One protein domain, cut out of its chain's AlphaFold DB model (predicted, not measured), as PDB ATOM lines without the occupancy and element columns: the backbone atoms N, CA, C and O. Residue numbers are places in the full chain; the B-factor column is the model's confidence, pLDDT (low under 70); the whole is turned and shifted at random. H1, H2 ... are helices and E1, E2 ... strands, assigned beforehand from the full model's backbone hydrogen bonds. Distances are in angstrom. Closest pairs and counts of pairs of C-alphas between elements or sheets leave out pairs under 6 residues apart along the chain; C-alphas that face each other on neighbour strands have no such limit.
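Overview. This is residues 7 to 156 of the 293 residues of an uncharacterized protein of Moelleriella libera RCEF 2490 (UniProt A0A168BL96). A long helical hairpin, H2 and H3, makes one end of an elongated model, and the base of H3 reaches into a head of loops and helices at the other end. In that head H4 packs on the last residues of H3 and runs off at a steep tilt, the chain then folds back to set the short H5 across H4, and the long loops of residues 22 to 46 and 99 to 122 fill much of the rest; residues 7 to 21, with the little strand E1, lie at the end far from the hairpin's tip, where residues 70 to 75 stick out. The printed part has 150 residues, with one named strand and five named helices in the order E1, H1, H2, H3, H4, H5, and its class is mostly helix. The whole is loose, with a radius of gyration of the C-alphas of 18.6 A, and spans 63 by 39 by 23 A along its three main axes.

Arrangement. H3, residues 75 to 98, is the longest helix. H2, residues 54 to 70, touches it, and the two form a helical hairpin: they run opposite ways at a shallow tilt of 28 degrees, and their closest C-alphas, those of Tyr 64 and Ala 81, are 4.8 A apart. H4, residues 123 to 141, touches residues 90 to 98 of H3 alone. Their closest C-alphas, those of Ile 94 and Tyr 127, are 5.6 A apart, and the two run the same way at a steep tilt of 50 degrees. H5, residues 149 to 156, touches residues 133 to 140 of H4 alone, with the C-alphas of Leu 136 and Ala 149 closest at 5.1 A; their lines are about perpendicular at 70.4 degrees, only just beyond a steep tilt. Of these three pairs that touch, one is at a shallow tilt, and the helix packing is mostly crossed, but only just. H1, residues 47 to 52, is close to H3 but not clearly touching: the closest C-alphas, those of Leu 51 and Arg 95, are 6.7 A apart. H1 and H2 meet only through their link. H2 is apart from H4 and H5, and H3 is apart from H5. E1, residues 19 to 21, pairs with no named strand, but residues 11 to 12 pair with it antiparallel; E1 is apart from the five helices. In H1, H2, H3, H4 and H5 every pair of O i and N i+4 is within hydrogen-bond range.

Along the chain. H3 measures 34.2 A from C-alpha 75 at (-15.463, -7.696, -0.662) to C-alpha 98 at (-46.585, -6.909, -14.712). H2, residues 54 to 70, is 24.7 A long, and H4, residues 123 to 141, is 26.4 A long. The shorter elements are E1, residues 19 to 21, which begins with C-alpha 19 at (-64.291, 2.699, -12.399); H1, residues 47 to 52; and H5, residues 149 to 156, which ends with C-alpha 156 at (-57.404, -2.572, 0.379).

Size, cuts and confidence. The two C-alphas farthest apart are those of Ala 14 and Glu 73, at 64.9 A, while the first and last printed C-alphas, of Glu 7 and Arg 156, are 15.0 A apart. The links from E1 to H1, with 25 residues, and from H3 to H4, with 24 residues, are long. The links from H1 to H2 and from H2 to H3 are tight, and that from H4 to H5 is short. Residues 70 to 75 stand free. The printed part has no cut. Its mean pLDDT is 95.7, and no printed residue is under 70.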
ATOM      1  N   GLU A   7     -68.713  -7.149  -6.762       94.81
ATOM      2  CA  GLU A   7     -69.905  -6.333  -7.004       94.81
ATOM      3  C   GLU A   7     -70.314  -5.499  -5.779       94.81
ATOM      4  O   GLU A   7     -71.015  -4.497  -5.912       94.81
ATOM      5  N   ASP A   8     -69.848  -5.880  -4.584       94.94
ATOM      6  CA  ASP A   8     -70.118  -5.155  -3.339       94.94
ATOM      7  C   ASP A   8     -69.251  -3.887  -3.202       94.94
ATOM      8  O   ASP A   8     -69.533  -3.022  -2.371       94.94
ATOM      9  N   VAL A   9     -68.169  -3.785  -3.980       96.06
ATOM     10  CA  VAL A   9     -67.145  -2.735  -3.840       96.06
ATOM     11  C   VAL A   9     -67.027  -1.881  -5.094       96.06
ATOM     12  O   VAL A   9     -66.923  -0.655  -4.991       96.06
ATOM     13  N   TYR A  10     -67.024  -2.515  -6.263       96.94
ATOM     14  CA  TYR A  10     -66.731  -1.858  -7.527       96.94
ATOM     15  C   TYR A  10     -67.999  -1.481  -8.275       96.94
ATOM     16  O   TYR A  10     -68.978  -2.223  -8.320       96.94
ATOM     17  N   LYS A  11     -67.964  -0.298  -8.882       97.12
ATOM     18  CA  LYS A  11     -68.980   0.168  -9.828       97.12
ATOM     19  C   LYS A  11     -68.267   0.736 -11.036       97.12
ATOM     20  O   LYS A  11     -67.279   1.448 -10.849       97.12
ATOM     21  N   HIS A  12     -68.807   0.497 -12.221       96.06
ATOM     22  CA  HIS A  12     -68.304   1.058 -13.472       96.06
ATOM     23  C   HIS A  12     -69.339   1.950 -14.130       96.06
ATOM     24  O   HIS A  12     -70.496   2.025 -13.701       96.06
ATOM     25  N   ASP A  13     -68.892   2.657 -15.158       95.75
ATOM     26  CA  ASP A  13     -69.777   3.334 -16.086       95.75
ATOM     27  C   ASP A  13     -70.628   2.330 -16.879       95.75
ATOM     28  O   ASP A  13     -70.432   1.118 -16.826       95.75
ATOM     29  N   ALA A  14     -71.601   2.843 -17.633       94.50
ATOM     30  CA  ALA A  14     -72.519   1.998 -18.397       94.50
ATOM     31  C   ALA A  14     -71.812   1.118 -19.448       94.50
ATOM     32  O   ALA A  14     -72.365   0.097 -19.847       94.50
ATOM     33  N   ALA A  15     -70.618   1.519 -19.898       94.38
ATOM     34  CA  ALA A  15     -69.820   0.790 -20.876       94.38
ATOM     35  C   ALA A  15     -68.779  -0.160 -20.249       94.38
ATOM     36  O   ALA A  15     -68.062  -0.818 -20.998       94.38
ATOM     37  N   ASP A  16     -68.692  -0.240 -18.914       92.50
ATOM     38  CA  ASP A  16     -67.715  -1.062 -18.178       92.50
ATOM     39  C   ASP A  16     -66.247  -0.743 -18.536       92.50
ATOM     40  O   ASP A  16     -65.364  -1.598 -18.523       92.50
ATOM     41  N   THR A  17     -65.973   0.515 -18.890       94.56
ATOM     42  CA  THR A  17     -64.654   0.974 -19.344       94.56
ATOM     43  C   THR A  17     -63.848   1.641 -18.239       94.56
ATOM     44  O   THR A  17     -62.613   1.586 -18.255       94.56
ATOM     45  N   VAL A  18     -64.522   2.260 -17.265       96.62
ATOM     46  CA  VAL A  18     -63.884   3.000 -16.172       96.62
ATOM     47  C   VAL A  18     -64.563   2.747 -14.833       96.62
ATOM     48  O   VAL A  18     -65.779   2.598 -14.736       96.62
ATOM     49  N   TYR A  19     -63.774   2.771 -13.762       96.81
ATOM     50  CA  TYR A  19     -64.291   2.699 -12.399       96.81
ATOM     51  C   TYR A  19     -64.993   4.009 -11.997       96.81
ATOM     52  O   TYR A  19     -64.455   5.102 -12.168       96.81
ATOM     53  N   LEU A  20     -66.171   3.892 -11.387       96.56
ATOM     54  CA  LEU A  20     -66.902   4.965 -10.696       96.56
ATOM     55  C   LEU A  20     -66.776   4.863  -9.171       96.56
ATOM     56  O   LEU A  20     -66.846   5.874  -8.470       96.56
ATOM     57  N   ALA A  21     -66.585   3.651  -8.647       94.88
ATOM     58  CA  ALA A  21     -66.344   3.398  -7.232       94.88
ATOM     59  C   ALA A  21     -65.301   2.283  -7.051       94.88
ATOM     60  O   ALA A  21     -65.268   1.361  -7.870       94.88
ATOM     61  N   PRO A  22     -64.482   2.337  -5.982       94.81
ATOM     62  CA  PRO A  22     -64.416   3.375  -4.939       94.81
ATOM     63  C   PRO A  22     -63.843   4.716  -5.436       94.81
ATOM     64  O   PRO A  22     -63.214   4.791  -6.488       94.81
ATOM     65  N   ALA A  23     -64.023   5.796  -4.664       92.25
ATOM     66  CA  ALA A  23     -63.626   7.152  -5.072       92.25
ATOM     67  C   ALA A  23     -62.127   7.277  -5.406       92.25
ATOM     68  O   ALA A  23     -61.730   8.080  -6.245       92.25
ATOM     69  N   SER A  24     -61.283   6.476  -4.758       93.50
ATOM     70  CA  SER A  24     -59.841   6.395  -5.018       93.50
ATOM     71  C   SER A  24     -59.476   5.744  -6.357       93.50
ATOM     72  O   SER A  24     -58.316   5.839  -6.750       93.50
ATOM     73  N   LEU A  25     -60.436   5.141  -7.063       95.50
ATOM     74  CA  LEU A  25     -60.293   4.580  -8.410       95.50
ATOM     75  C   LEU A  25     -61.167   5.283  -9.451       95.50
ATOM     76  O   LEU A  25     -61.120   4.917 -10.617       95.50
ATOM     77  N   CYS A  26     -61.934   6.304  -9.067       95.00
ATOM     78  CA  CYS A  26     -62.817   6.996 -10.000       95.00
ATOM     79  C   CYS A  26     -62.044   7.517 -11.231       95.00
ATOM     80  O   CYS A  26     -61.029   8.208 -11.094       95.00
ATOM     81  N   GLY A  27     -62.514   7.145 -12.425       95.50
ATOM     82  CA  GLY A  27     -61.911   7.471 -13.718       95.50
ATOM     83  C   GLY A  27     -60.708   6.609 -14.116       95.50
ATOM     84  O   GLY A  27     -60.109   6.868 -15.156       95.50
ATOM     85  N   VAL A  28     -60.317   5.611 -13.317       96.94
ATOM     86  CA  VAL A  28     -59.290   4.629 -13.700       96.94
ATOM     87  C   VAL A  28     -59.875   3.685 -14.762       96.94
ATOM     88  O   VAL A  28     -60.982   3.185 -14.555       96.94
ATOM     89  N   PRO A  29     -59.170   3.417 -15.873       96.69
ATOM     90  CA  PRO A  29     -59.582   2.410 -16.846       96.69
ATOM     91  C   PRO A  29     -59.590   0.998 -16.257       96.69
ATOM     92  O   PRO A  29     -58.698   0.635 -15.485       96.69
ATOM     93  N   VAL A  30     -60.573   0.193 -16.660       94.06
ATOM     94  CA  VAL A  30     -60.629  -1.240 -16.329       94.06
ATOM     95  C   VAL A  30     -59.541  -2.002 -17.093       94.06
ATOM     96  O   VAL A  30     -58.844  -2.846 -16.526       94.06
ATOM     97  N   GLU A  31     -59.351  -1.653 -18.367       93.12
ATOM     98  CA  GLU A  31     -58.339  -2.253 -19.231       93.12
ATOM     99  C   GLU A  31     -56.919  -1.771 -18.922       93.12
ATOM    100  O   GLU A  31     -56.677  -0.643 -18.476       93.12
ATOM    101  N   LYS A  32     -55.943  -2.641 -19.206       93.75
ATOM    102  CA  LYS A  32     -54.528  -2.316 -19.024       93.75
ATOM    103  C   LYS A  32     -54.132  -1.156 -19.940       93.75
ATOM    104  O   LYS A  32     -54.297  -1.220 -21.153       93.75
ATOM    105  N   ILE A  33     -53.534  -0.125 -19.352       95.00
ATOM    106  CA  ILE A  33     -53.012   1.019 -20.101       95.00
ATOM    107  C   ILE A  33     -51.631   0.725 -20.689       95.00
ATOM    108  O   ILE A  33     -50.832  -0.017 -20.112       95.00
ATOM    109  N   THR A  34     -51.357   1.386 -21.807       93.00
ATOM    110  CA  THR A  34     -50.040   1.548 -22.434       93.00
ATOM    111  C   THR A  34     -49.671   3.033 -22.439       93.00
ATOM    112  O   THR A  34     -50.500   3.886 -22.118       93.00
ATOM    113  N   GLU A  35     -48.451   3.371 -22.852       91.75
ATOM    114  CA  GLU A  35     -48.004   4.770 -22.976       91.75
ATOM    115  C   GLU A  35     -48.772   5.575 -24.034       91.75
ATOM    116  O   GLU A  35     -48.779   6.802 -24.010       91.75
ATOM    117  N   THR A  36     -49.464   4.893 -24.948       93.00
ATOM    118  CA  THR A  36     -50.337   5.512 -25.956       93.00
ATOM    119  C   THR A  36     -51.774   5.695 -25.463       93.00
ATOM    120  O   THR A  36     -52.618   6.200 -26.200       93.00
ATOM    121  N   SER A  37     -52.091   5.240 -24.248       94.12
ATOM    122  CA  SER A  37     -53.434   5.359 -23.683       94.12
ATOM    123  C   SER A  37     -53.781   6.826 -23.396       94.12
ATOM    124  O   SER A  37     -52.941   7.540 -22.850       94.12
ATOM    125  N   PRO A  38     -55.033   7.273 -23.613       94.62
ATOM    126  CA  PRO A  38     -55.487   8.602 -23.184       94.62
ATOM    127  C   PRO A  38     -55.365   8.838 -21.670       94.62
ATOM    128  O   PRO A  38     -55.337   9.975 -21.203       94.62
ATOM    129  N   TYR A  39     -55.311   7.763 -20.879       96.12
ATOM    130  CA  TYR A  39     -55.105   7.848 -19.438       96.12
ATOM    131  C   TYR A  39     -53.627   7.993 -19.048       96.12
ATOM    132  O   TYR A  39     -53.337   8.325 -17.902       96.12
ATOM    133  N   TRP A  40     -52.680   7.754 -19.954       96.69
ATOM    134  CA  TRP A  40     -51.257   7.893 -19.655       96.69
ATOM    135  C   TRP A  40     -50.877   9.352 -19.357       96.69
ATOM    136  O   TRP A  40     -51.481  10.280 -19.887       96.69
ATOM    137  N   GLU A  41     -49.876   9.550 -18.498       96.31
ATOM    138  CA  GLU A  41     -49.264  10.855 -18.227       96.31
ATOM    139  C   GLU A  41     -47.776  10.776 -18.561       96.31
ATOM    140  O   GLU A  41     -47.078   9.880 -18.082       96.31
ATOM    141  N   SER A  42     -47.266  11.735 -19.333       95.69
ATOM    142  CA  SER A  42     -45.868  11.742 -19.791       95.69
ATOM    143  C   SER A  42     -44.846  11.866 -18.659       95.69
ATOM    144  O   SER A  42     -43.683  11.509 -18.837       95.69
ATOM    145  N   SER A  43     -45.262  12.346 -17.483       96.00
ATOM    146  CA  SER A  43     -44.400  12.424 -16.304       96.00
ATOM    147  C   SER A  43     -44.191  11.069 -15.617       96.00
ATOM    148  O   SER A  43     -43.308  10.952 -14.766       96.00
ATOM    149  N   TRP A  44     -44.997  10.050 -15.934       97.50
ATOM    150  CA  TRP A  44     -44.900   8.739 -15.303       97.50
ATOM    151  C   TRP A  44     -43.735   7.923 -15.853       97.50
ATOM    152  O   TRP A  44     -43.475   7.884 -17.052       97.50
ATOM    153  N   HIS A  45     -43.051   7.203 -14.963       97.12
ATOM    154  CA  HIS A  45     -42.043   6.242 -15.382       97.12
ATOM    155  C   HIS A  45     -42.682   5.097 -16.176       97.12
ATOM    156  O   HIS A  45     -43.714   4.547 -15.782       97.12
ATOM    157  N   SER A  46     -42.028   4.723 -17.271       96.88
ATOM    158  CA  SER A  46     -42.440   3.639 -18.156       96.88
ATOM    159  C   SER A  46     -42.177   2.261 -17.538       96.88
ATOM    160  O   SER A  46     -41.076   1.976 -17.054       96.88
ATOM    161  N   LEU A  47     -43.190   1.390 -17.575       96.31
ATOM    162  CA  LEU A  47     -43.030  -0.026 -17.247       96.31
ATOM    163  C   LEU A  47     -42.226  -0.750 -18.332       96.31
ATOM    164  O   LEU A  47     -41.339  -1.533 -18.001       96.31
ATOM    165  N   ASP A  48     -42.508  -0.479 -19.605       95.38
ATOM    166  CA  ASP A  48     -41.867  -1.166 -20.728       95.38
ATOM    167  C   ASP A  48     -40.373  -0.828 -20.805       95.38
ATOM    168  O   ASP A  48     -39.544  -1.726 -20.951       95.38
ATOM    169  N   ALA A  49     -40.001   0.433 -20.565       96.31
ATOM    170  CA  ALA A  49     -38.605   0.849 -20.454       96.31
ATOM    171  C   ALA A  49     -37.889   0.177 -19.274       96.31
ATOM    172  O   ALA A  49     -36.712  -0.155 -19.383       96.31
ATOM    173  N   PHE A  50     -38.578  -0.049 -18.147       97.12
ATOM    174  CA  PHE A  50     -38.010  -0.803 -17.027       97.12
ATOM    175  C   PHE A  50     -37.814  -2.285 -17.380       97.12
ATOM    176  O   PHE A  50     -36.777  -2.863 -17.056       97.12
ATOM    177  N   LEU A  51     -38.795  -2.911 -18.037       96.44
ATOM    178  CA  LEU A  51     -38.713  -4.317 -18.443       96.44
ATOM    179  C   LEU A  51     -37.620  -4.542 -19.499       96.44
ATOM    180  O   LEU A  51     -36.925  -5.554 -19.437       96.44
ATOM    181  N   ALA A  52     -37.397  -3.582 -20.399       96.56
ATOM    182  CA  ALA A  52     -36.326  -3.632 -21.395       96.56
ATOM    183  C   ALA A  52     -34.908  -3.666 -20.782       96.56
ATOM    184  O   ALA A  52     -33.979  -4.155 -21.419       96.56
ATOM    185  N   GLN A  53     -34.735  -3.205 -19.536       96.94
ATOM    186  CA  GLN A  53     -33.448  -3.225 -18.824       96.94
ATOM    187  C   GLN A  53     -33.083  -4.610 -18.247       96.94
ATOM    188  O   GLN A  53     -31.996  -4.767 -17.692       96.94
ATOM    189  N   GLU A  54     -33.957  -5.624 -18.345       96.50
ATOM    190  CA  GLU A  54     -33.700  -6.960 -17.773       96.50
ATOM    191  C   GLU A  54     -32.455  -7.635 -18.375       96.50
ATOM    192  O   GLU A  54     -31.663  -8.208 -17.629       96.50
ATOM    193  N   GLU A  55     -32.234  -7.530 -19.690       96.75
ATOM    194  CA  GLU A  55     -31.057  -8.135 -20.340       96.75
ATOM    195  C   GLU A  55     -29.749  -7.425 -19.959       96.75
ATOM    196  O   GLU A  55     -28.725  -8.076 -19.748       96.75
ATOM    197  N   GLU A  56     -29.776  -6.101 -19.786       97.56
ATOM    198  CA  GLU A  56     -28.616  -5.342 -19.305       97.56
ATOM    199  C   GLU A  56     -28.244  -5.753 -17.871       97.56
ATOM    200  O   GLU A  56     -27.075  -6.001 -17.559       97.56
ATOM    201  N   GLU A  57     -29.236  -5.883 -16.986       97.94
ATOM    202  CA  GLU A  57     -29.000  -6.315 -15.608       97.94
ATOM    203  C   GLU A  57     -28.539  -7.783 -15.540       97.94
ATOM    204  O   GLU A  57     -27.729  -8.144 -14.677       97.94
ATOM    205  N   LYS A  58     -28.983  -8.626 -16.482       97.81
ATOM    206  CA  LYS A  58     -28.531 -10.015 -16.620       97.81
ATOM    207  C   LYS A  58     -27.052 -10.082 -16.988       97.81
ATOM    208  O   LYS A  58     -26.310 -10.802 -16.318       97.81
ATOM    209  N   ALA A  59     -26.620  -9.289 -17.967       98.12
ATOM    210  CA  ALA A  59     -25.215  -9.198 -18.358       98.12
ATOM    211  C   ALA A  59     -24.332  -8.757 -17.176       98.12
ATOM    212  O   ALA A  59     -23.327  -9.402 -16.876       98.12
ATOM    213  N   ARG A  60     -24.760  -7.738 -16.414       97.94
ATOM    214  CA  ARG A  60     -24.048  -7.301 -15.196       97.94
ATOM    215  C   ARG A  60     -23.974  -8.395 -14.133       97.94
ATOM    216  O   ARG A  60     -22.939  -8.570 -13.492       97.94
ATOM    217  N   LYS A  61     -25.058  -9.148 -13.918       97.94
ATOM    218  CA  LYS A  61     -25.050 -10.286 -12.985       97.94
ATOM    219  C   LYS A  61     -24.007 -11.328 -13.400       97.94
ATOM    220  O   LYS A  61     -23.282 -11.813 -12.535       97.94
ATOM    221  N   GLU A  62     -23.946 -11.684 -14.679       98.00
ATOM    222  CA  GLU A  62     -23.008 -12.681 -15.213       98.00
ATOM    223  C   GLU A  62     -21.548 -12.208 -15.110       98.00
ATOM    224  O   GLU A  62     -20.688 -12.959 -14.640       98.00
ATOM    225  N   GLU A  63     -21.286 -10.943 -15.443       97.94
ATOM    226  CA  GLU A  63     -19.977 -10.298 -15.307       97.94
ATOM    227  C   GLU A  63     -19.481 -10.341 -13.854       97.94
ATOM    228  O   GLU A  63     -18.433 -10.919 -13.556       97.94
ATOM    229  N   TYR A  64     -20.260  -9.794 -12.914       97.38
ATOM    230  CA  TYR A  64     -19.840  -9.732 -11.514       97.38
ATOM    231  C   TYR A  64     -19.785 -11.105 -10.846       97.38
ATOM    232  O   TYR A  64     -18.986 -11.305  -9.930       97.38
ATOM    233  N   GLN A  65     -20.586 -12.071 -11.294       96.56
ATOM    234  CA  GLN A  65     -20.483 -13.446 -10.817       96.56
ATOM    235  C   GLN A  65     -19.197 -14.122 -11.314       96.56
ATOM    236  O   GLN A  65     -18.577 -14.861 -10.548       96.56
ATOM    237  N   SER A  66     -18.763 -13.833 -12.541       97.12
ATOM    238  CA  SER A  66     -17.485 -14.314 -13.082       97.12
ATOM    239  C   SER A  66     -16.304 -13.690 -12.337       97.12
ATOM    240  O   SER A  66     -15.441 -14.412 -11.841       97.12
ATOM    241  N   LEU A  67     -16.326 -12.368 -12.126       96.69
ATOM    242  CA  LEU A  67     -15.317 -11.664 -11.327       96.69
ATOM    243  C   LEU A  67     -15.233 -12.199  -9.893       96.69
ATOM    244  O   LEU A  67     -14.138 -12.377  -9.368       96.69
ATOM    245  N   LYS A  68     -16.375 -12.510  -9.263       96.06
ATOM    246  CA  LYS A  68     -16.421 -13.106  -7.917       96.06
ATOM    247  C   LYS A  68     -15.725 -14.465  -7.859       96.06
ATOM    248  O   LYS A  68     -15.137 -14.795  -6.838       96.06
ATOM    249  N   ASN A  69     -15.815 -15.255  -8.928       95.25
ATOM    250  CA  ASN A  69     -15.165 -16.562  -8.995       95.25
ATOM    251  C   ASN A  69     -13.641 -16.424  -9.150       95.25
ATOM    252  O   ASN A  69     -12.904 -17.219  -8.577       95.25
ATOM    253  N   CYS A  70     -13.174 -15.409  -9.885       96.00
ATOM    254  CA  CYS A  70     -11.748 -15.118 -10.060       96.00
ATOM    255  C   CYS A  70     -11.116 -14.431  -8.837       96.00
ATOM    256  O   CYS A  70      -9.950 -14.664  -8.532       96.00
ATOM    257  N   HIS A  71     -11.883 -13.600  -8.127       93.69
ATOM    258  CA  HIS A  71     -11.419 -12.797  -6.991       93.69
ATOM    259  C   HIS A  71     -12.336 -12.980  -5.766       93.69
ATOM    260  O   HIS A  71     -13.021 -12.038  -5.355       93.69
ATOM    261  N   PRO A  72     -12.380 -14.182  -5.160       90.88
ATOM    262  CA  PRO A  72     -13.345 -14.505  -4.102       90.88
ATOM    263  C   PRO A  72     -13.152 -13.694  -2.813       90.88
ATOM    264  O   PRO A  72     -14.120 -13.456  -2.085       90.88
ATOM    265  N   GLU A  73     -11.932 -13.232  -2.543       94.81
ATOM    266  CA  GLU A  73     -11.613 -12.467  -1.335       94.81
ATOM    267  C   GLU A  73     -12.048 -10.997  -1.422       94.81
ATOM    268  O   GLU A  73     -12.313 -10.362  -0.395       94.81
ATOM    269  N   ASP A  74     -12.227 -10.462  -2.634       96.31
ATOM    270  CA  ASP A  74     -12.617  -9.069  -2.842       96.31
ATOM    271  C   ASP A  74     -14.062  -8.825  -2.365       96.31
ATOM    272  O   ASP A  74     -15.061  -9.308  -2.915       96.31
ATOM    273  N   VAL A  75     -14.183  -8.046  -1.290       96.25
ATOM    274  CA  VAL A  75     -15.463  -7.696  -0.662       96.25
ATOM    275  C   VAL A  75     -16.324  -6.816  -1.575       96.25
ATOM    276  O   VAL A  75     -17.550  -6.969  -1.592       96.25
ATOM    277  N   ALA A  76     -15.721  -5.909  -2.346       96.81
ATOM    278  CA  ALA A  76     -16.445  -5.013  -3.240       96.81
ATOM    279  C   ALA A  76     -17.059  -5.790  -4.411       96.81
ATOM    280  O   ALA A  76     -18.242  -5.600  -4.715       96.81
ATOM    281  N   ILE A  77     -16.304  -6.720  -5.003       96.19
ATOM    282  CA  ILE A  77     -16.801  -7.611  -6.061       96.19
ATOM    283  C   ILE A  77     -17.930  -8.494  -5.525       96.19
ATOM    284  O   ILE A  77     -19.002  -8.550  -6.131       96.19
ATOM    285  N   ARG A  78     -17.762  -9.111  -4.346       95.69
ATOM    286  CA  ARG A  78     -18.830  -9.908  -3.710       95.69
ATOM    287  C   ARG A  78     -20.104  -9.097  -3.472       95.69
ATOM    288  O   ARG A  78     -21.203  -9.591  -3.734       95.69
ATOM    289  N   ARG A  79     -19.974  -7.852  -3.003       96.75
ATOM    290  CA  ARG A  79     -21.115  -6.954  -2.770       96.75
ATOM    291  C   ARG A  79     -21.836  -6.606  -4.071       96.75
ATOM    292  O   ARG A  79     -23.065  -6.646  -4.094       96.75
ATOM    293  N   LYS A  80     -21.102  -6.296  -5.143       97.50
ATOM    294  CA  LYS A  80     -21.687  -6.001  -6.460       97.50
ATOM    295  C   LYS A  80     -22.344  -7.232  -7.090       97.50
ATOM    296  O   LYS A  80     -23.469  -7.133  -7.567       97.50
ATOM    297  N   ALA A  81     -21.714  -8.405  -6.996       97.00
ATOM    298  CA  ALA A  81     -22.305  -9.663  -7.453       97.00
ATOM    299  C   ALA A  81     -23.639  -9.950  -6.748       97.00
ATOM    300  O   ALA A  81     -24.635 -10.249  -7.404       97.00
ATOM    301  N   LYS A  82     -23.694  -9.774  -5.418       96.44
ATOM    302  CA  LYS A  82     -24.944  -9.890  -4.653       96.44
ATOM    303  C   LYS A  82     -25.980  -8.850  -5.091       96.44
ATOM    304  O   LYS A  82     -27.138  -9.199  -5.280       96.44
ATOM    305  N   PHE A  83     -25.575  -7.593  -5.272       97.19
ATOM    306  CA  PHE A  83     -26.470  -6.518  -5.705       97.19
ATOM    307  C   PHE A  83     -27.152  -6.832  -7.045       97.19
ATOM    308  O   PHE A  83     -28.376  -6.736  -7.138       97.19
ATOM    309  N   HIS A  84     -26.388  -7.264  -8.052       98.00
ATOM    310  CA  HIS A  84     -26.938  -7.621  -9.363       98.00
ATOM    311  C   HIS A  84     -27.745  -8.926  -9.326       98.00
ATOM    312  O   HIS A  84     -28.774  -9.045  -9.990       98.00
ATOM    313  N   GLN A  85     -27.364  -9.893  -8.486       97.69
ATOM    314  CA  GLN A  85     -28.176 -11.086  -8.237       97.69
ATOM    315  C   GLN A  85     -29.547 -10.739  -7.623       97.69
ATOM    316  O   GLN A  85     -30.580 -11.245  -8.078       97.69
ATOM    317  N   ASP A  86     -29.567  -9.869  -6.611       97.06
ATOM    318  CA  ASP A  86     -30.791  -9.422  -5.944       97.06
ATOM    319  C   ASP A  86     -31.664  -8.601  -6.912       97.06
ATOM    320  O   ASP A  86     -32.877  -8.809  -6.984       97.06
ATOM    321  N   ASN A  87     -31.068  -7.712  -7.714       97.56
ATOM    322  CA  ASN A  87     -31.786  -6.951  -8.740       97.56
ATOM    323  C   ASN A  87     -32.390  -7.843  -9.824       97.56
ATOM    324  O   ASN A  87     -33.558  -7.655 -10.155       97.56
ATOM    325  N   MET A  88     -31.655  -8.835 -10.334       97.94
ATOM    326  CA  MET A  88     -32.207  -9.770 -11.317       97.94
ATOM    327  C   MET A  88     -33.414 -10.524 -10.766       97.94
ATOM    328  O   MET A  88     -34.416 -10.683 -11.459       97.94
ATOM    329  N   SER A  89     -33.365 -10.916  -9.492       97.44
ATOM    330  CA  SER A  89     -34.510 -11.546  -8.824       97.44
ATOM    331  C   SER A  89     -35.734 -10.617  -8.798       97.44
ATOM    332  O   SER A  89     -36.863 -11.070  -8.993       97.44
ATOM    333  N   LYS A  90     -35.525  -9.302  -8.623       98.00
ATOM    334  CA  LYS A  90     -36.596  -8.295  -8.704       98.00
ATOM    335  C   LYS A  90     -37.122  -8.119 -10.128       98.00
ATOM    336  O   LYS A  90     -38.337  -8.095 -10.283       98.00
ATOM    337  N   HIS A  91     -36.254  -8.024 -11.142       97.94
ATOM    338  CA  HIS A  91     -36.670  -7.915 -12.549       97.94
ATOM    339  C   HIS A  91     -37.561  -9.088 -12.950       97.94
ATOM    340  O   HIS A  91     -38.689  -8.872 -13.389       97.94
ATOM    341  N   VAL A  92     -37.117 -10.318 -12.670       97.50
ATOM    342  CA  VAL A  92     -37.892 -11.533 -12.948       97.50
ATOM    343  C   VAL A  92     -39.257 -11.479 -12.261       97.50
ATOM    344  O   VAL A  92     -40.276 -11.717 -12.906       97.50
ATOM    345  N   LYS A  93     -39.307 -11.107 -10.973       97.88
ATOM    346  CA  LYS A  93     -40.576 -11.048 -10.234       97.88
ATOM    347  C   LYS A  93     -41.512  -9.946 -10.740       97.88
ATOM    348  O   LYS A  93     -42.724 -10.143 -10.790       97.88
ATOM    349  N   ILE A  94     -40.971  -8.789 -11.113       98.12
ATOM    350  CA  ILE A  94     -41.751  -7.690 -11.693       98.12
ATOM    351  C   ILE A  94     -42.301  -8.113 -13.055       98.12
ATOM    352  O   ILE A  94     -43.499  -7.957 -13.278       98.12
ATOM    353  N   ARG A  95     -41.485  -8.712 -13.931       97.31
ATOM    354  CA  ARG A  95     -41.930  -9.221 -15.236       97.31
ATOM    355  C   ARG A  95     -43.002 -10.299 -15.101       97.31
ATOM    356  O   ARG A  95     -43.986 -10.259 -15.831       97.31
ATOM    357  N   GLU A  96     -42.852 -11.225 -14.157       96.19
ATOM    358  CA  GLU A  96     -43.848 -12.267 -13.871       96.19
ATOM    359  C   GLU A  96     -45.231 -11.669 -13.555       96.19
ATOM    360  O   GLU A  96     -46.258 -12.193 -13.985       96.19
ATOM    361  N   ILE A  97     -45.273 -10.558 -12.811       97.12
ATOM    362  CA  ILE A  97     -46.528  -9.960 -12.341       97.12
ATOM    363  C   ILE A  97     -47.072  -8.871 -13.269       97.12
ATOM    364  O   ILE A  97     -48.291  -8.742 -13.378       97.12
ATOM    365  N   PHE A  98     -46.213  -8.095 -13.927       96.06
ATOM    366  CA  PHE A  98     -46.585  -6.909 -14.712       96.06
ATOM    367  C   PHE A  98     -46.281  -7.016 -16.208       96.06
ATOM    368  O   PHE A  98     -46.672  -6.124 -16.962       96.06
ATOM    369  N   GLY A  99     -45.623  -8.090 -16.651       92.88
ATOM    370  CA  GLY A  99     -45.269  -8.306 -18.051       92.88
ATOM    371  C   GLY A  99     -46.477  -8.364 -18.991       92.88
ATOM    372  O   GLY A  99     -47.625  -8.114 -18.610       92.88
ATOM    373  N   SER A 100     -46.233  -8.719 -20.250       88.31
ATOM    374  CA  SER A 100     -47.236  -8.662 -21.326       88.31
ATOM    375  C   SER A 100     -48.534  -9.427 -21.031       88.31
ATOM    376  O   SER A 100     -49.587  -9.031 -21.507       88.31
ATOM    377  N   HIS A 101     -48.481 -10.471 -20.202       87.50
ATOM    378  CA  HIS A 101     -49.631 -11.325 -19.875       87.50
ATOM    379  C   HIS A 101     -50.438 -10.808 -18.672       87.50
ATOM    380  O   HIS A 101     -51.471 -11.371 -18.315       87.50
ATOM    381  N   SER A 102     -49.953  -9.763 -17.999       89.56
ATOM    382  CA  SER A 102     -50.660  -9.158 -16.877       89.56
ATOM    383  C   SER A 102     -51.808  -8.289 -17.361       89.56
ATOM    384  O   SER A 102     -51.645  -7.524 -18.308       89.56
ATOM    385  N   ARG A 103     -52.931  -8.342 -16.641       87.75
ATOM    386  CA  ARG A 103     -54.113  -7.498 -16.871       87.75
ATOM    387  C   ARG A 103     -54.020  -6.127 -16.195       87.75
ATOM    388  O   ARG A 103     -54.901  -5.304 -16.382       87.75
ATOM    389  N   CYS A 104     -52.984  -5.875 -15.392       93.00
ATOM    390  CA  CYS A 104     -52.871  -4.646 -14.611       93.00
ATOM    391  C   CYS A 104     -51.520  -3.960 -14.838       93.00
ATOM    392  O   CYS A 104     -50.468  -4.599 -14.841       93.00
ATOM    393  N   HIS A 105     -51.562  -2.640 -15.004       96.12
ATOM    394  CA  HIS A 105     -50.393  -1.766 -15.004       96.12
ATOM    395  C   HIS A 105     -50.236  -1.130 -13.604       96.12
ATOM    396  O   HIS A 105     -51.255  -0.767 -13.014       96.12
ATOM    397  N   PRO A 106     -49.016  -0.924 -13.055       96.38
ATOM    398  CA  PRO A 106     -48.839  -0.343 -11.715       96.38
ATOM    399  C   PRO A 106     -49.596   0.977 -11.501       96.38
ATOM    400  O   PRO A 106     -50.184   1.194 -10.446       96.38
ATOM    401  N   ASN A 107     -49.637   1.834 -12.525       97.06
ATOM    402  CA  ASN A 107     -50.343   3.125 -12.506       97.06
ATOM    403  C   ASN A 107     -51.887   3.019 -12.526       97.06
ATOM    404  O   ASN A 107     -52.550   4.046 -12.528       97.06
ATOM    405  N   LEU A 108     -52.458   1.807 -12.521       96.44
ATOM    406  CA  LEU A 108     -53.904   1.550 -12.398       96.44
ATOM    407  C   LEU A 108     -54.316   1.087 -10.994       96.44
ATOM    408  O   LEU A 108     -55.423   0.584 -10.795       96.44
ATOM    409  N   LEU A 109     -53.421   1.195 -10.009       96.75
ATOM    410  CA  LEU A 109     -53.752   0.871  -8.619       96.75
ATOM    411  C   LEU A 109     -54.566   1.967  -7.926       96.75
ATOM    412  O   LEU A 109     -55.244   1.672  -6.945       96.75
ATOM    413  N   VAL A 110     -54.479   3.211  -8.405       96.25
ATOM    414  CA  VAL A 110     -55.195   4.379  -7.874       96.25
ATOM    415  C   VAL A 110     -55.466   5.393  -8.985       96.25
ATOM    416  O   VAL A 110     -54.760   5.426  -9.989       96.25
ATOM    417  N   ALA A 111     -56.449   6.263  -8.781       96.00
ATOM    418  CA  ALA A 111     -56.755   7.370  -9.679       96.00
ATOM    419  C   ALA A 111     -55.631   8.418  -9.734       96.00
ATOM    420  O   ALA A 111     -54.976   8.686  -8.721       96.00
ATOM    421  N   LYS A 112     -55.490   9.094 -10.888       95.25
ATOM    422  CA  LYS A 112     -54.495  10.158 -11.154       95.25
ATOM    423  C   LYS A 112     -54.327  11.158 -10.015       95.25
ATOM    424  O   LYS A 112     -53.209  11.488  -9.649       95.25
ATOM    425  N   ARG A 113     -55.424  11.598  -9.394       93.19
ATOM    426  CA  ARG A 113     -55.386  12.574  -8.290       93.19
ATOM    427  C   ARG A 113     -54.578  12.112  -7.067       93.19
ATOM    428  O   ARG A 113     -54.153  12.942  -6.274       93.19
ATOM    429  N   HIS A 114     -54.396  10.804  -6.881       94.56
ATOM    430  CA  HIS A 114     -53.587  10.226  -5.805       94.56
ATOM    431  C   HIS A 114     -52.197   9.791  -6.280       94.56
ATOM    432  O   HIS A 114     -51.409   9.328  -5.461       94.56
ATOM    433  N   MET A 115     -51.894   9.911  -7.573       94.88
ATOM    434  CA  MET A 115     -50.623   9.486  -8.143       94.88
ATOM    435  C   MET A 115     -49.510  10.494  -7.827       94.88
ATOM    436  O   MET A 115     -49.739  11.703  -7.868       94.88
ATOM    437  N   PRO A 116     -48.287  10.027  -7.533       95.06
ATOM    438  CA  PRO A 116     -47.122  10.900  -7.496       95.06
ATOM    439  C   PRO A 116     -46.704  11.279  -8.929       95.06
ATOM    440  O   PRO A 116     -47.028  10.568  -9.879       95.06
ATOM    441  N   ILE A 117     -45.916  12.350  -9.078       93.38
ATOM    442  CA  ILE A 117     -45.501  12.894 -10.390       93.38
ATOM    443  C   ILE A 117     -44.861  11.825 -11.293       93.38
ATOM    444  O   ILE A 117     -45.213  11.733 -12.461       93.38
ATOM    445  N   GLY A 118     -43.980  10.979 -10.744       95.44
ATOM    446  CA  GLY A 118     -43.315   9.884 -11.474       95.44
ATOM    447  C   GLY A 118     -44.133   8.591 -11.604       95.44
ATOM    448  O   GLY A 118     -43.643   7.593 -12.128       95.44
ATOM    449  N   GLY A 119     -45.364   8.563 -11.094       96.06
ATOM    450  CA  GLY A 119     -46.193   7.363 -11.040       96.06
ATOM    451  C   GLY A 119     -45.676   6.276 -10.086       96.06
ATOM    452  O   GLY A 119     -44.913   6.528  -9.143       96.06
ATOM    453  N   LEU A 120     -46.148   5.046 -10.296       96.94
ATOM    454  CA  LEU A 120     -45.895   3.890  -9.427       96.94
ATOM    455  C   LEU A 120     -44.874   2.899 -10.011       96.94
ATOM    456  O   LEU A 120     -44.486   1.951  -9.326       96.94
ATOM    457  N   CYS A 121     -44.373   3.141 -11.223       97.06
ATOM    458  CA  CYS A 121     -43.374   2.309 -11.901       97.06
ATOM    459  C   CYS A 121     -41.938   2.524 -11.377       97.06
ATOM    460  O   CYS A 121     -41.002   2.758 -12.134       97.06
ATOM    461  N   HIS A 122     -41.738   2.433 -10.060       95.75
ATOM    462  CA  HIS A 122     -40.412   2.427  -9.435       95.75
ATOM    463  C   HIS A 122     -40.012   1.000  -9.064       95.75
ATOM    464  O   HIS A 122     -40.804   0.307  -8.430       95.75
ATOM    465  N   LYS A 123     -38.775   0.580  -9.372       96.38
ATOM    466  CA  LYS A 123     -38.285  -0.799  -9.155       96.38
ATOM    467  C   LYS A 123     -38.669  -1.388  -7.793       96.38
ATOM    468  O   LYS A 123     -39.313  -2.430  -7.733       96.38
ATOM    469  N   GLU A 124     -38.304  -0.723  -6.697       96.06
ATOM    470  CA  GLU A 124     -38.572  -1.245  -5.348       96.06
ATOM    471  C   GLU A 124     -40.073  -1.306  -5.034       96.06
ATOM    472  O   GLU A 124     -40.538  -2.260  -4.415       96.06
ATOM    473  N   LEU A 125     -40.850  -0.326  -5.503       96.88
ATOM    474  CA  LEU A 125     -42.297  -0.293  -5.301       96.88
ATOM    475  C   LEU A 125     -43.001  -1.393  -6.105       96.88
ATOM    476  O   LEU A 125     -43.800  -2.140  -5.547       96.88
ATOM    477  N   MET A 126     -42.658  -1.535  -7.387       97.88
ATOM    478  CA  MET A 126     -43.166  -2.595  -8.255       97.88
ATOM    479  C   MET A 126     -42.827  -3.969  -7.693       97.88
ATOM    480  O   MET A 126     -43.707  -4.818  -7.610       97.88
ATOM    481  N   TYR A 127     -41.593  -4.181  -7.229       97.88
ATOM    482  CA  TYR A 127     -41.207  -5.437  -6.593       97.88
ATOM    483  C   TYR A 127     -42.061  -5.736  -5.353       97.88
ATOM    484  O   TYR A 127     -42.578  -6.842  -5.203       97.88
ATOM    485  N   ARG A 128     -42.289  -4.739  -4.485       96.25
ATOM    486  CA  ARG A 128     -43.155  -4.897  -3.305       96.25
ATOM    487  C   ARG A 128     -44.588  -5.251  -3.687       96.25
ATOM    488  O   ARG A 128     -45.159  -6.144  -3.065       96.25
ATOM    489  N   ILE A 129     -45.160  -4.584  -4.689       97.44
ATOM    490  CA  ILE A 129     -46.497  -4.910  -5.198       97.44
ATOM    491  C   ILE A 129     -46.505  -6.333  -5.766       97.44
ATOM    492  O   ILE A 129     -47.388  -7.115  -5.429       97.44
ATOM    493  N   ALA A 130     -45.492  -6.701  -6.551       97.69
ATOM    494  CA  ALA A 130     -45.372  -8.018  -7.161       97.69
ATOM    495  C   ALA A 130     -45.326  -9.142  -6.114       97.69
ATOM    496  O   ALA A 130     -46.011 -10.154  -6.264       97.69
ATOM    497  N   CYS A 131     -44.595  -8.953  -5.011       95.94
ATOM    498  CA  CYS A 131     -44.619  -9.888  -3.886       95.94
ATOM    499  C   CYS A 131     -46.024 -10.023  -3.276       95.94
ATOM    500  O   CYS A 131     -46.483 -11.143  -3.064       95.94
ATOM    501  N   LYS A 132     -46.726  -8.907  -3.029       96.56
ATOM    502  CA  LYS A 132     -48.081  -8.932  -2.450       96.56
ATOM    503  C   LYS A 132     -49.075  -9.630  -3.376       96.56
ATOM    504  O   LYS A 132     -49.817 -10.492  -2.926       96.56
ATOM    505  N   ILE A 133     -49.051  -9.312  -4.669       97.31
ATOM    506  CA  ILE A 133     -49.912  -9.955  -5.667       97.31
ATOM    507  C   ILE A 133     -49.613 -11.444  -5.777       97.31
ATOM    508  O   ILE A 133     -50.543 -12.232  -5.850       97.31
ATOM    509  N   SER A 134     -48.342 -11.847  -5.745       96.44
ATOM    510  CA  SER A 134     -47.977 -13.266  -5.731       96.44
ATOM    511  C   SER A 134     -48.602 -14.004  -4.548       96.44
ATOM    512  O   SER A 134     -49.100 -15.112  -4.714       96.44
ATOM    513  N   ASP A 135     -48.599 -13.388  -3.365       95.75
ATOM    514  CA  ASP A 135     -49.205 -13.982  -2.176       95.75
ATOM    515  C   ASP A 135     -50.728 -14.050  -2.260       95.75
ATOM    516  O   ASP A 135     -51.306 -15.052  -1.843       95.75
ATOM    517  N   LEU A 136     -51.364 -13.020  -2.822       96.81
ATOM    518  CA  LEU A 136     -52.810 -12.984  -3.041       96.81
ATOM    519  C   LEU A 136     -53.254 -13.974  -4.124       96.81
ATOM    520  O   LEU A 136     -54.252 -14.657  -3.925       96.81
ATOM    521  N   LYS A 137     -52.490 -14.140  -5.211       95.94
ATOM    522  CA  LYS A 137     -52.764 -15.144  -6.253       95.94
ATOM    523  C   LYS A 137     -52.839 -16.552  -5.671       95.94
ATOM    524  O   LYS A 137     -53.760 -17.287  -5.985       95.94
ATOM    525  N   ILE A 138     -51.960 -16.890  -4.728       95.38
ATOM    526  CA  ILE A 138     -52.017 -18.183  -4.029       95.38
ATOM    527  C   ILE A 138     -53.331 -18.349  -3.262       95.38
ATOM    528  O   ILE A 138     -53.891 -19.440  -3.233       95.38
ATOM    529  N   LEU A 139     -53.841 -17.282  -2.643       95.00
ATOM    530  CA  LEU A 139     -55.142 -17.333  -1.977       95.00
ATOM    531  C   LEU A 139     -56.298 -17.425  -2.981       95.00
ATOM    532  O   LEU A 139     -57.268 -18.123  -2.697       95.00
ATOM    533  N   ASN A 140     -56.201 -16.775  -4.145       93.94
ATOM    534  CA  ASN A 140     -57.173 -16.943  -5.228       93.94
ATOM    535  C   ASN A 140     -57.204 -18.362  -5.781       93.94
ATOM    536  O   ASN A 140     -58.285 -18.922  -5.919       93.94
ATOM    537  N   ASP A 141     -56.041 -18.955  -6.049       93.81
ATOM    538  CA  ASP A 141     -55.922 -20.320  -6.576       93.81
ATOM    539  C   ASP A 141     -56.465 -21.358  -5.582       93.81
ATOM    540  O   ASP A 141     -56.867 -22.461  -5.952       93.81
ATOM    541  N   LYS A 142     -56.475 -21.007  -4.292       92.62
ATOM    542  CA  LYS A 142     -57.105 -21.770  -3.210       92.62
ATOM    543  C   LYS A 142     -58.535 -21.315  -2.915       92.62
ATOM    544  O   LYS A 142     -59.030 -21.649  -1.851       92.62
ATOM    545  N   GLU A 143     -59.158 -20.526  -3.789       91.19
ATOM    546  CA  GLU A 143     -60.509 -19.952  -3.675       91.19
ATOM    547  C   GLU A 143     -60.827 -19.327  -2.297       91.19
ATOM    548  O   GLU A 143     -61.970 -19.322  -1.842       91.19
ATOM    549  N   MET A 144     -59.808 -18.810  -1.604       92.06
ATOM    550  CA  MET A 144     -59.944 -18.156  -0.296       92.06
ATOM    551  C   MET A 144     -60.239 -16.658  -0.426       92.06
ATOM    552  O   MET A 144     -60.689 -16.030   0.532       92.06
ATOM    553  N   LEU A 145     -59.948 -16.083  -1.594       93.25
ATOM    554  CA  LEU A 145     -60.312 -14.724  -1.975       93.25
ATOM    555  C   LEU A 145     -61.484 -14.774  -2.957       93.25
ATOM    556  O   LEU A 145     -61.396 -15.452  -3.980       93.25
ATOM    557  N   SER A 146     -62.553 -14.032  -2.655       92.12
ATOM    558  CA  SER A 146     -63.723 -13.914  -3.543       92.12
ATOM    559  C   SER A 146     -63.499 -12.965  -4.726       92.12
ATOM    560  O   SER A 146     -64.151 -13.119  -5.752       92.12
ATOM    561  N   MET A 147     -62.608 -11.981  -4.584       93.81
ATOM    562  CA  MET A 147     -62.136 -11.110  -5.671       93.81
ATOM    563  C   MET A 147     -60.815 -11.628  -6.211       93.81
ATOM    564  O   MET A 147     -60.071 -12.245  -5.452       93.81
ATOM    565  N   ASP A 148     -60.463 -11.303  -7.454       94.25
ATOM    566  CA  ASP A 148     -59.105 -11.539  -7.944       94.25
ATOM    567  C   ASP A 148     -58.057 -10.732  -7.138       94.25
ATOM    568  O   ASP A 148     -58.368  -9.815  -6.373       94.25
ATOM    569  N   ALA A 149     -56.783 -11.082  -7.303       95.69
ATOM    570  CA  ALA A 149     -55.694 -10.517  -6.518       95.69
ATOM    571  C   ALA A 149     -55.539  -9.007  -6.739       95.69
ATOM    572  O   ALA A 149     -55.180  -8.288  -5.801       95.69
ATOM    573  N   TRP A 150     -55.786  -8.526  -7.963       95.69
ATOM    574  CA  TRP A 150     -55.678  -7.109  -8.289       95.69
ATOM    575  C   TRP A 150     -56.823  -6.309  -7.694       95.69
ATOM    576  O   TRP A 150     -56.570  -5.293  -7.044       95.69
ATOM    577  N   ASP A 151     -58.057  -6.773  -7.847       95.81
ATOM    578  CA  ASP A 151     -59.211  -6.088  -7.282       95.81
ATOM    579  C   ASP A 151     -59.194  -6.165  -5.758       95.81
ATOM    580  O   ASP A 151     -59.514  -5.188  -5.080       95.81
ATOM    581  N   PHE A 152     -58.693  -7.251  -5.176       96.56
ATOM    582  CA  PHE A 152     -58.499  -7.299  -3.735       96.56
ATOM    583  C   PHE A 152     -57.478  -6.252  -3.265       96.56
ATOM    584  O   PHE A 152     -57.789  -5.455  -2.378       96.56
ATOM    585  N   ILE A 153     -56.271  -6.188  -3.852       96.62
ATOM    586  CA  ILE A 153     -55.262  -5.217  -3.393       96.62
ATOM    587  C   ILE A 153     -55.711  -3.772  -3.623       96.62
ATOM    588  O   ILE A 153     -55.489  -2.929  -2.754       96.62
ATOM    589  N   ARG A 154     -56.366  -3.491  -4.756       96.50
ATOM    590  CA  ARG A 154     -56.926  -2.177  -5.084       96.50
ATOM    591  C   ARG A 154     -57.914  -1.741  -4.014       96.50
ATOM    592  O   ARG A 154     -57.751  -0.665  -3.450       96.50
ATOM    593  N   TRP A 155     -58.840  -2.618  -3.637       96.31
ATOM    594  CA  TRP A 155     -59.823  -2.334  -2.598       96.31
ATOM    595  C   TRP A 155     -59.155  -2.035  -1.253       96.31
ATOM    596  O   TRP A 155     -59.525  -1.082  -0.562       96.31
ATOM    597  N   ARG A 156     -58.129  -2.809  -0.878       96.56
ATOM    598  CA  ARG A 156     -57.404  -2.572   0.379       96.56
ATOM    599  C   ARG A 156     -56.624  -1.256   0.359       96.56
ATOM    600  O   ARG A 156     -56.627  -0.543   1.358       96.56
TER     601      ARG A 156